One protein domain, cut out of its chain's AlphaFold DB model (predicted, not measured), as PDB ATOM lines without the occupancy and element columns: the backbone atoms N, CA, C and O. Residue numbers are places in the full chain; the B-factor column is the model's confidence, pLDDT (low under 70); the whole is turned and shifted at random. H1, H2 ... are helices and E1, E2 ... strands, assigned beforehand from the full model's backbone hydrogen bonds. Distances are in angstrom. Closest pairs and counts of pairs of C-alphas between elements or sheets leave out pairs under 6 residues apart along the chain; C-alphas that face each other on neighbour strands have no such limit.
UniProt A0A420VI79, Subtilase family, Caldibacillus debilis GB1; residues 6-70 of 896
ATOM      1  N   ALA A   6     125.061 117.926 135.396       94.88
ATOM      2  CA  ALA A   6     124.081 118.311 134.386       94.88
ATOM      3  C   ALA A   6     123.218 119.461 134.908       94.88
ATOM      4  O   ALA A   6     122.557 119.284 135.919       94.88
ATOM      5  N   LEU A   7     123.212 120.607 134.226       95.12
ATOM      6  CA  LEU A   7     122.243 121.676 134.482       95.12
ATOM      7  C   LEU A   7     121.019 121.449 133.589       95.12
ATOM      8  O   LEU A   7     121.168 121.361 132.370       95.12
ATOM      9  N   ILE A   8     119.832 121.331 134.181       96.12
ATOM     10  CA  ILE A   8     118.609 120.904 133.491       96.12
ATOM     11  C   ILE A   8     117.462 121.831 133.890       96.12
ATOM     12  O   ILE A   8     117.215 122.032 135.071       96.12
ATOM     13  N   GLN A   9     116.723 122.372 132.926       95.88
ATOM     14  CA  GLN A   9     115.509 123.135 133.231       95.88
ATOM     15  C   GLN A   9     114.341 122.190 133.560       95.88
ATOM     16  O   GLN A   9     114.168 121.154 132.895       95.88
ATOM     17  N   ARG A  10     113.507 122.543 134.544       93.62
ATOM     18  CA  ARG A  10     112.183 121.931 134.760       93.62
ATOM     19  C   ARG A  10     111.321 122.090 133.501       93.62
ATOM     20  O   ARG A  10     111.452 123.054 132.757       93.62
ATOM     21  N   GLY A  11     110.482 121.097 133.216       88.12
ATOM     22  CA  GLY A  11     109.610 121.099 132.043       88.12
ATOM     23  C   GLY A  11     109.027 119.715 131.782       88.12
ATOM     24  O   GLY A  11     109.019 118.893 132.683       88.12
ATOM     25  N   LYS A  12     108.641 119.455 130.532       85.38
ATOM     26  CA  LYS A  12     107.802 118.335 130.048       85.38
ATOM     27  C   LYS A  12     107.958 116.938 130.679       85.38
ATOM     28  O   LYS A  12     106.968 116.229 130.751       85.38
ATOM     29  N   ILE A  13     109.163 116.520 131.066       87.69
ATOM     30  CA  ILE A  13     109.427 115.182 131.633       87.69
ATOM     31  C   ILE A  13     109.639 115.252 133.151       87.69
ATOM     32  O   ILE A  13     110.020 116.303 133.671       87.69
ATOM     33  N   SER A  14     109.435 114.145 133.866       89.81
ATOM     34  CA  SER A  14     109.530 114.118 135.334       89.81
ATOM     35  C   SER A  14     110.952 114.404 135.848       89.81
ATOM     36  O   SER A  14     111.943 114.254 135.125       89.81
ATOM     37  N   PHE A  15     111.082 114.809 137.119       91.06
ATOM     38  CA  PHE A  15     112.394 114.985 137.759       91.06
ATOM     39  C   PHE A  15     113.206 113.687 137.760       91.06
ATOM     40  O   PHE A  15     114.390 113.706 137.417       91.06
ATOM     41  N   VAL A  16     112.544 112.559 138.038       92.50
ATOM     42  CA  VAL A  16     113.145 111.222 138.001       92.50
ATOM     43  C   VAL A  16     113.717 110.926 136.617       92.50
ATOM     44  O   VAL A  16     114.896 110.591 136.488       92.50
ATOM     45  N   GLU A  17     112.929 111.136 135.563       94.94
ATOM     46  CA  GLU A  17     113.361 110.869 134.193       94.94
ATOM     47  C   GLU A  17     114.535 111.773 133.773       94.94
ATOM     48  O   GLU A  17     115.513 111.302 133.184       94.94
ATOM     49  N   LYS A  18     114.503 113.067 134.126       94.56
ATOM     50  CA  LYS A  18     115.620 114.002 133.881       94.56
ATOM     51  C   LYS A  18     116.917 113.504 134.514       94.56
ATOM     52  O   LYS A  18     117.960 113.488 133.851       94.56
ATOM     53  N   THR A  19     116.859 113.100 135.780       94.31
ATOM     54  CA  THR A  19     118.040 112.673 136.533       94.31
ATOM     55  C   THR A  19     118.565 111.326 136.035       94.31
ATOM     56  O   THR A  19     119.775 111.190 135.828       94.31
ATOM     57  N   LEU A  20     117.690 110.363 135.721       95.44
ATOM     58  CA  LEU A  20     118.084 109.082 135.122       95.44
ATOM     59  C   LEU A  20     118.733 109.267 133.741       95.44
ATOM     60  O   LEU A  20     119.748 108.630 133.444       95.44
ATOM     61  N   ASN A  21     118.231 110.195 132.921       95.75
ATOM     62  CA  ASN A  21     118.848 110.544 131.639       95.75
ATOM     63  C   ASN A  21     120.251 111.154 131.822       95.75
ATOM     64  O   ASN A  21     121.194 110.781 131.113       95.75
ATOM     65  N   ALA A  22     120.430 112.041 132.805       95.56
ATOM     66  CA  ALA A  22     121.740 112.601 133.142       95.56
ATOM     67  C   ALA A  22     122.721 111.528 133.647       95.56
ATOM     68  O   ALA A  22     123.878 111.492 133.209       95.56
ATOM     69  N   GLN A  23     122.253 110.625 134.512       95.62
ATOM     70  CA  GLN A  23     123.006 109.478 135.023       95.62
ATOM     71  C   GLN A  23     123.452 108.554 133.886       95.62
ATOM     72  O   GLN A  23     124.642 108.256 133.764       95.62
ATOM     73  N   LYS A  24     122.534 108.182 132.987       95.12
ATOM     74  CA  LYS A  24     122.821 107.366 131.796       95.12
ATOM     75  C   LYS A  24     123.846 108.034 130.871       95.12
ATOM     76  O   LYS A  24     124.694 107.358 130.294       95.12
ATOM     77  N   ALA A  25     123.842 109.367 130.786       94.94
ATOM     78  CA  ALA A  25     124.838 110.149 130.045       94.94
ATOM     79  C   ALA A  25     126.200 110.303 130.773       94.94
ATOM     80  O   ALA A  25     127.114 110.978 130.260       94.94
ATOM     81  N   GLY A  26     126.349 109.706 131.960       94.94
ATOM     82  CA  GLY A  26     127.558 109.691 132.783       94.94
ATOM     83  C   GLY A  26     127.781 110.953 133.622       94.94
ATOM     84  O   GLY A  26     128.932 111.262 133.940       94.94
ATOM     85  N   ALA A  27     126.736 111.732 133.916       95.56
ATOM     86  CA  ALA A  27     126.852 112.874 134.820       95.56
ATOM     87  C   ALA A  27     127.282 112.423 136.228       95.56
ATOM     88  O   ALA A  27     126.978 111.316 136.659       95.56
ATOM     89  N   LYS A  28     128.000 113.291 136.946       92.75
ATOM     90  CA  LYS A  28     128.344 113.097 138.365       92.75
ATOM     91  C   LYS A  28     127.266 113.602 139.326       92.75
ATOM     92  O   LYS A  28     127.372 113.345 140.514       92.75
ATOM     93  N   GLY A  29     126.277 114.323 138.810       92.75
ATOM     94  CA  GLY A  29     125.138 114.851 139.548       92.75
ATOM     95  C   GLY A  29     124.239 115.676 138.631       92.75
ATOM     96  O   GLY A  29     124.640 116.017 137.509       92.75
ATOM     97  N   ALA A  30     123.038 115.989 139.099       95.12
ATOM     98  CA  ALA A  30     122.054 116.794 138.385       95.12
ATOM     99  C   ALA A  30     121.704 118.057 139.185       95.12
ATOM    100  O   ALA A  30     121.515 118.011 140.393       95.12
ATOM    101  N   ILE A  31     121.635 119.192 138.501       95.00
ATOM    102  CA  ILE A  31     121.160 120.466 139.032       95.00
ATOM    103  C   ILE A  31     119.951 120.837 138.191       95.00
ATOM    104  O   ILE A  31     120.088 121.195 137.018       95.00
ATOM    105  N   ILE A  32     118.770 120.693 138.772       95.69
ATOM    106  CA  ILE A  32     117.512 121.019 138.120       95.69
ATOM    107  C   ILE A  32     117.113 122.422 138.565       95.69
ATOM    108  O   ILE A  32     117.074 122.702 139.756       95.69
ATOM    109  N   TYR A  33     116.843 123.318 137.622       94.38
ATOM    110  CA  TYR A  33     116.363 124.658 137.943       94.38
ATOM    111  C   TYR A  33     114.911 124.839 137.532       94.38
ATOM    112  O   TYR A  33     114.476 124.300 136.509       94.38
ATOM    113  N   ASN A  34     114.163 125.581 138.344       92.19
ATOM    114  CA  ASN A  34     112.754 125.840 138.090       92.19
ATOM    115  C   ASN A  34     112.546 126.600 136.760       92.19
ATOM    116  O   ASN A  34     113.423 127.324 136.290       92.19
ATOM    117  N   ASN A  35     111.385 126.421 136.136       89.62
ATOM    118  CA  ASN A  35     110.920 127.212 134.989       89.62
ATOM    119  C   ASN A  35     110.018 128.387 135.418       89.62
ATOM    120  O   ASN A  35     109.711 129.255 134.599       89.62
ATOM    121  N   GLU A  36     109.662 128.432 136.701       83.25
ATOM    122  CA  GLU A  36     108.877 129.461 137.392       83.25
ATOM    123  C   GLU A  36     109.646 129.974 138.619       83.25
ATOM    124  O   GLU A  36     110.674 129.402 138.999       83.25
ATOM    125  N   ASP A  37     109.179 131.058 139.235       76.88
ATOM    126  CA  ASP A  37     109.743 131.518 140.507       76.88
ATOM    127  C   ASP A  37     109.382 130.544 141.644       76.88
ATOM    128  O   ASP A  37     108.432 129.768 141.547       76.88
ATOM    129  N   GLY A  38     110.193 130.519 142.705       72.69
ATOM    130  CA  GLY A  38     109.989 129.615 143.840       72.69
ATOM    131  C   GLY A  38     110.804 128.317 143.821       72.69
ATOM    132  O   GLY A  38     111.515 127.987 142.861       72.69
ATOM    133  N   TYR A  39     110.706 127.593 144.937       74.25
ATOM    134  CA  TYR A  39     111.307 126.277 145.158       74.25
ATOM    135  C   TYR A  39     110.263 125.177 144.977       74.25
ATOM    136  O   TYR A  39     109.085 125.382 145.259       74.25
ATOM    137  N   LEU A  40     110.710 124.000 144.544       72.44
ATOM    138  CA  LEU A  40     109.893 122.796 144.475       72.44
ATOM    139  C   LEU A  40     110.669 121.623 145.051       72.44
ATOM    140  O   LEU A  40     111.877 121.501 144.828       72.44
ATOM    141  N   ASP A  41     109.943 120.739 145.723       73.44
ATOM    142  CA  ASP A  41     110.474 119.441 146.102       73.44
ATOM    143  C   ASP A  41     110.543 118.538 144.870       73.44
ATOM    144  O   ASP A  41     109.610 118.445 144.065       73.44
ATOM    145  N   MET A  42     111.685 117.879 144.699       80.44
ATOM    146  CA  MET A  42     111.877 116.924 143.617       80.44
ATOM    147  C   MET A  42     111.520 115.524 144.097       80.44
ATOM    148  O   MET A  42     112.155 114.999 145.011       80.44
ATOM    149  N   ALA A  43     110.570 114.883 143.419       74.19
ATOM    150  CA  ALA A  43     110.396 113.440 143.523       74.19
ATOM    151  C   ALA A  43     111.710 112.718 143.164       74.19
ATOM    152  O   ALA A  43     112.410 113.106 142.223       74.19
ATOM    153  N   THR A  44     112.032 111.661 143.910       81.88
ATOM    154  CA  THR A  44     113.229 110.833 143.719       81.88
ATOM    155  C   THR A  44     112.849 109.365 143.545       81.88
ATOM    156  O   THR A  44     111.740 108.966 143.883       81.88
ATOM    157  N   ASP A  45     113.781 108.565 143.037       85.12
ATOM    158  CA  ASP A  45     113.631 107.124 142.831       85.12
ATOM    159  C   ASP A  45     114.902 106.401 143.320       85.12
ATOM    160  O   ASP A  45     115.999 106.934 143.107       85.12
ATOM    161  N   PRO A  46     114.808 105.215 143.953       85.00
ATOM    162  CA  PRO A  46     115.978 104.443 144.388       85.00
ATOM    163  C   PRO A  46     117.002 104.125 143.281       85.00
ATOM    164  O   PRO A  46     118.176 103.900 143.577       85.00
ATOM    165  N   ALA A  47     116.603 104.118 142.004       89.62
ATOM    166  CA  ALA A  47     117.491 103.933 140.855       89.62
ATOM    167  C   ALA A  47     118.399 105.149 140.569       89.62
ATOM    168  O   ALA A  47     119.357 105.048 139.788       89.62
ATOM    169  N   ILE A  48     118.129 106.305 141.183       92.06
ATOM    170  CA  ILE A  48     118.979 107.496 141.117       92.06
ATOM    171  C   ILE A  48     120.104 107.353 142.145       92.06
ATOM    172  O   ILE A  48     119.889 107.449 143.348       92.06
ATOM    173  N   VAL A  49     121.334 107.169 141.661       94.44
ATOM    174  CA  VAL A  49     122.533 106.986 142.500       94.44
ATOM    175  C   VAL A  49     123.525 108.149 142.397       94.44
ATOM    176  O   VAL A  49     124.606 108.105 142.984       94.44
ATOM    177  N   ILE A  50     123.183 109.194 141.636       93.12
ATOM    178  CA  ILE A  50     123.944 110.448 141.562       93.12
ATOM    179  C   ILE A  50     123.269 111.540 142.411       93.12
ATOM    180  O   ILE A  50     122.041 111.595 142.450       93.12
ATOM    181  N   PRO A  51     124.031 112.452 143.044       91.00
ATOM    182  CA  PRO A  51     123.461 113.590 143.760       91.00
ATOM    183  C   PRO A  51     122.592 114.469 142.859       91.00
ATOM    184  O   PRO A  51     122.954 114.736 141.706       91.00
ATOM    185  N   GLN A  52     121.493 114.975 143.409       91.25
ATOM    186  CA  GLN A  52     120.605 115.916 142.735       91.25
ATOM    187  C   GLN A  52     120.325 117.142 143.602       91.25
ATOM    188  O   GLN A  52     120.249 117.042 144.823       91.25
ATOM    189  N   LEU A  53     120.180 118.296 142.957       90.06
ATOM    190  CA  LEU A  53     119.885 119.574 143.595       90.06
ATOM    191  C   LEU A  53     118.831 120.329 142.791       90.06
ATOM    192  O   LEU A  53     118.946 120.410 141.568       90.06
ATOM    193  N   PHE A  54     117.861 120.924 143.482       89.69
ATOM    194  CA  PHE A  54     116.940 121.888 142.889       89.69
ATOM    195  C   PHE A  54     117.398 123.320 143.181       89.69
ATOM    196  O   PHE A  54     117.817 123.617 144.299       89.69
ATOM    197  N   ILE A  55     117.313 124.213 142.196       90.31
ATOM    198  CA  ILE A  55     117.613 125.642 142.359       90.31
ATOM    199  C   ILE A  55     116.529 126.520 141.724       90.31
ATOM    200  O   ILE A  55     115.725 126.068 140.907       90.31
ATOM    201  N   THR A  56     116.527 127.801 142.086       89.50
ATOM    202  CA  THR A  56     115.593 128.788 141.533       89.50
ATOM    203  C   THR A  56     115.791 128.975 140.029       89.50
ATOM    204  O   THR A  56     116.887 128.758 139.495       89.50
ATOM    205  N   LYS A  57     114.743 129.447 139.346       91.94
ATOM    206  CA  LYS A  57     114.823 129.875 137.945       91.94
ATOM    207  C   LYS A  57     115.952 130.881 137.726       91.94
ATOM    208  O   LYS A  57     116.798 130.668 136.863       91.94
ATOM    209  N   ALA A  58     116.011 131.921 138.559       91.25
ATOM    210  CA  ALA A  58     117.001 132.988 138.444       91.25
ATOM    211  C   ALA A  58     118.450 132.472 138.510       91.25
ATOM    212  O   ALA A  58     119.296 132.901 137.725       91.25
ATOM    213  N   ASP A  59     118.764 131.540 139.415       91.62
ATOM    214  CA  ASP A  59     120.122 130.993 139.510       91.62
ATOM    215  C   ASP A  59     120.425 130.003 138.385       91.62
ATOM    216  O   ASP A  59     121.523 130.018 137.823       91.62
ATOM    217  N   GLY A  60     119.440 129.202 137.984       93.75
ATOM    218  CA  GLY A  60     119.547 128.330 136.822       93.75
ATOM    219  C   GLY A  60     119.824 129.078 135.524       93.75
ATOM    220  O   GLY A  60     120.735 128.706 134.785       93.75
ATOM    221  N   GLU A  61     119.106 130.172 135.273       95.38
ATOM    222  CA  GLU A  61     119.292 131.031 134.102       95.38
ATOM    223  C   GLU A  61     120.665 131.714 134.106       95.38
ATOM    224  O   GLU A  61     121.334 131.752 133.069       95.38
ATOM    225  N   LYS A  62     121.159 132.168 135.269       94.44
ATOM    226  CA  LYS A  62     122.534 132.691 135.402       94.44
ATOM    227  C   LYS A  62     123.576 131.636 135.027       94.44
ATOM    228  O   LYS A  62     124.512 131.932 134.279       94.44
ATOM    229  N   LEU A  63     123.427 130.405 135.525       94.94
ATOM    230  CA  LEU A  63     124.336 129.301 135.200       94.94
ATOM    231  C   LEU A  63     124.243 128.928 133.714       94.94
ATOM    232  O   LEU A  63     125.276 128.750 133.062       94.94
ATOM    233  N   ALA A  64     123.032 128.865 133.160       94.75
ATOM    234  CA  ALA A  64     122.791 128.556 131.755       94.75
ATOM    235  C   ALA A  64     123.412 129.612 130.827       94.75
ATOM    236  O   ALA A  64     124.115 129.255 129.881       94.75
ATOM    237  N   ALA A  65     123.253 130.904 131.129       95.56
ATOM    238  CA  ALA A  65     123.862 131.999 130.373       95.56
ATOM    239  C   ALA A  65     125.402 131.986 130.454       95.56
ATOM    240  O   ALA A  65     126.097 132.208 129.454       95.56
ATOM    241  N   ALA A  66     125.969 131.686 131.628       94.50
ATOM    242  CA  ALA A  66     127.415 131.534 131.786       94.50
ATOM    243  C   ALA A  66     127.961 130.370 130.939       94.50
ATOM    244  O   ALA A  66     128.961 130.531 130.239       94.50
ATOM    245  N   LEU A  67     127.276 129.223 130.941       92.94
ATOM    246  CA  LEU A  67     127.637 128.075 130.106       92.94
ATOM    247  C   LEU A  67     127.475 128.379 128.607       92.94
ATOM    248  O   LEU A  67     128.368 128.054 127.826       92.94
ATOM    249  N   GLY A  68     126.388 129.051 128.211       91.38
ATOM    250  CA  GLY A  68     126.116 129.442 126.822       91.38
ATOM    251  C   GLY A  68     127.130 130.440 126.253       91.38
ATOM    252  O   GLY A  68     127.440 130.400 125.066       91.38
ATOM    253  N   SER A  69     127.724 131.277 127.109       92.62
ATOM    254  CA  SER A  69     128.825 132.187 126.748       92.62
ATOM    255  C   SER A  69     130.216 131.533 126.786       92.62
ATOM    256  O   SER A  69     131.230 132.221 126.665       92.62
ATOM    257  N   GLY A  70     130.293 130.209 126.959       90.44
ATOM    258  CA  GLY A  70     131.546 129.452 126.976       90.44
ATOM    259  C   GLY A  70     132.374 129.621 128.254       90.44
ATOM    260  O   GLY A  70     133.525 129.179 128.299       90.44
TER     261      GLY A  70
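What this domain is: This is residues 6 to 70 of the 896 residues of the protein "Subtilase family" of Caldibacillus debilis GB1 (UniProt A0A420VI79). A small sheet of three parallel strands, E1, E2 and E3, forms the core as the thin filling of three layers, with H1 packed on one face and H2 on the other. A long loop, residues 34 to 51, swings from the end of E2 back to the start of E3. The 65 printed residues hold two named helices and three named strands in the chain order E1, H1, E2, E3, H2, with sheet order E1, E2, E3 and class mixed. The whole is compact, with a radius of gyration of the C-alphas of 11.5 A and spans of 32 by 27 by 19 A.

Where its parts are: E2, residues 29 to 33, is 13.3 A long; E1 is residues 6 to 9 and E3 residues 52 to 55. C-alpha 6 stands at (124.081, 118.311, 134.386). H1, residues 15 to 24, measures 14.2 A, and H2, residues 57 to 68, measures 15.9 A, ending at C-alpha 68 (126.116, 129.442, 126.822).

How they stand to each other: E2 is the inner strand. N 8 and O 31 of E1 and E2 are 2.9 A apart, and N 32 and O 53 of E2 and E3 2.8 A, both within hydrogen-bond range. E1, H1 and E2 make a strand-helix-strand unit, two parallel neighbours with a helix between, its crossover right-handed. H1 is on the sheet at a height of 8.7 A; its closest C-alphas to E2 are Thr 19 and Ala 30, 6.0 A. H2 is on the opposite face at 9.1 A; C-alphas of Tyr 33 and Gly 60, its closest to E2, are 5.0 A apart. H1 and H2 are apart. In both helices every O i to N i+4 pair is within hydrogen-bond range.

The domain as a whole: The C-alphas farthest apart, of Pro 46 and Ser 69, are 35.3 A apart. The printed part has no cut, the link E2 to E3 is long, and no printed residue is under 70 in pLDDT.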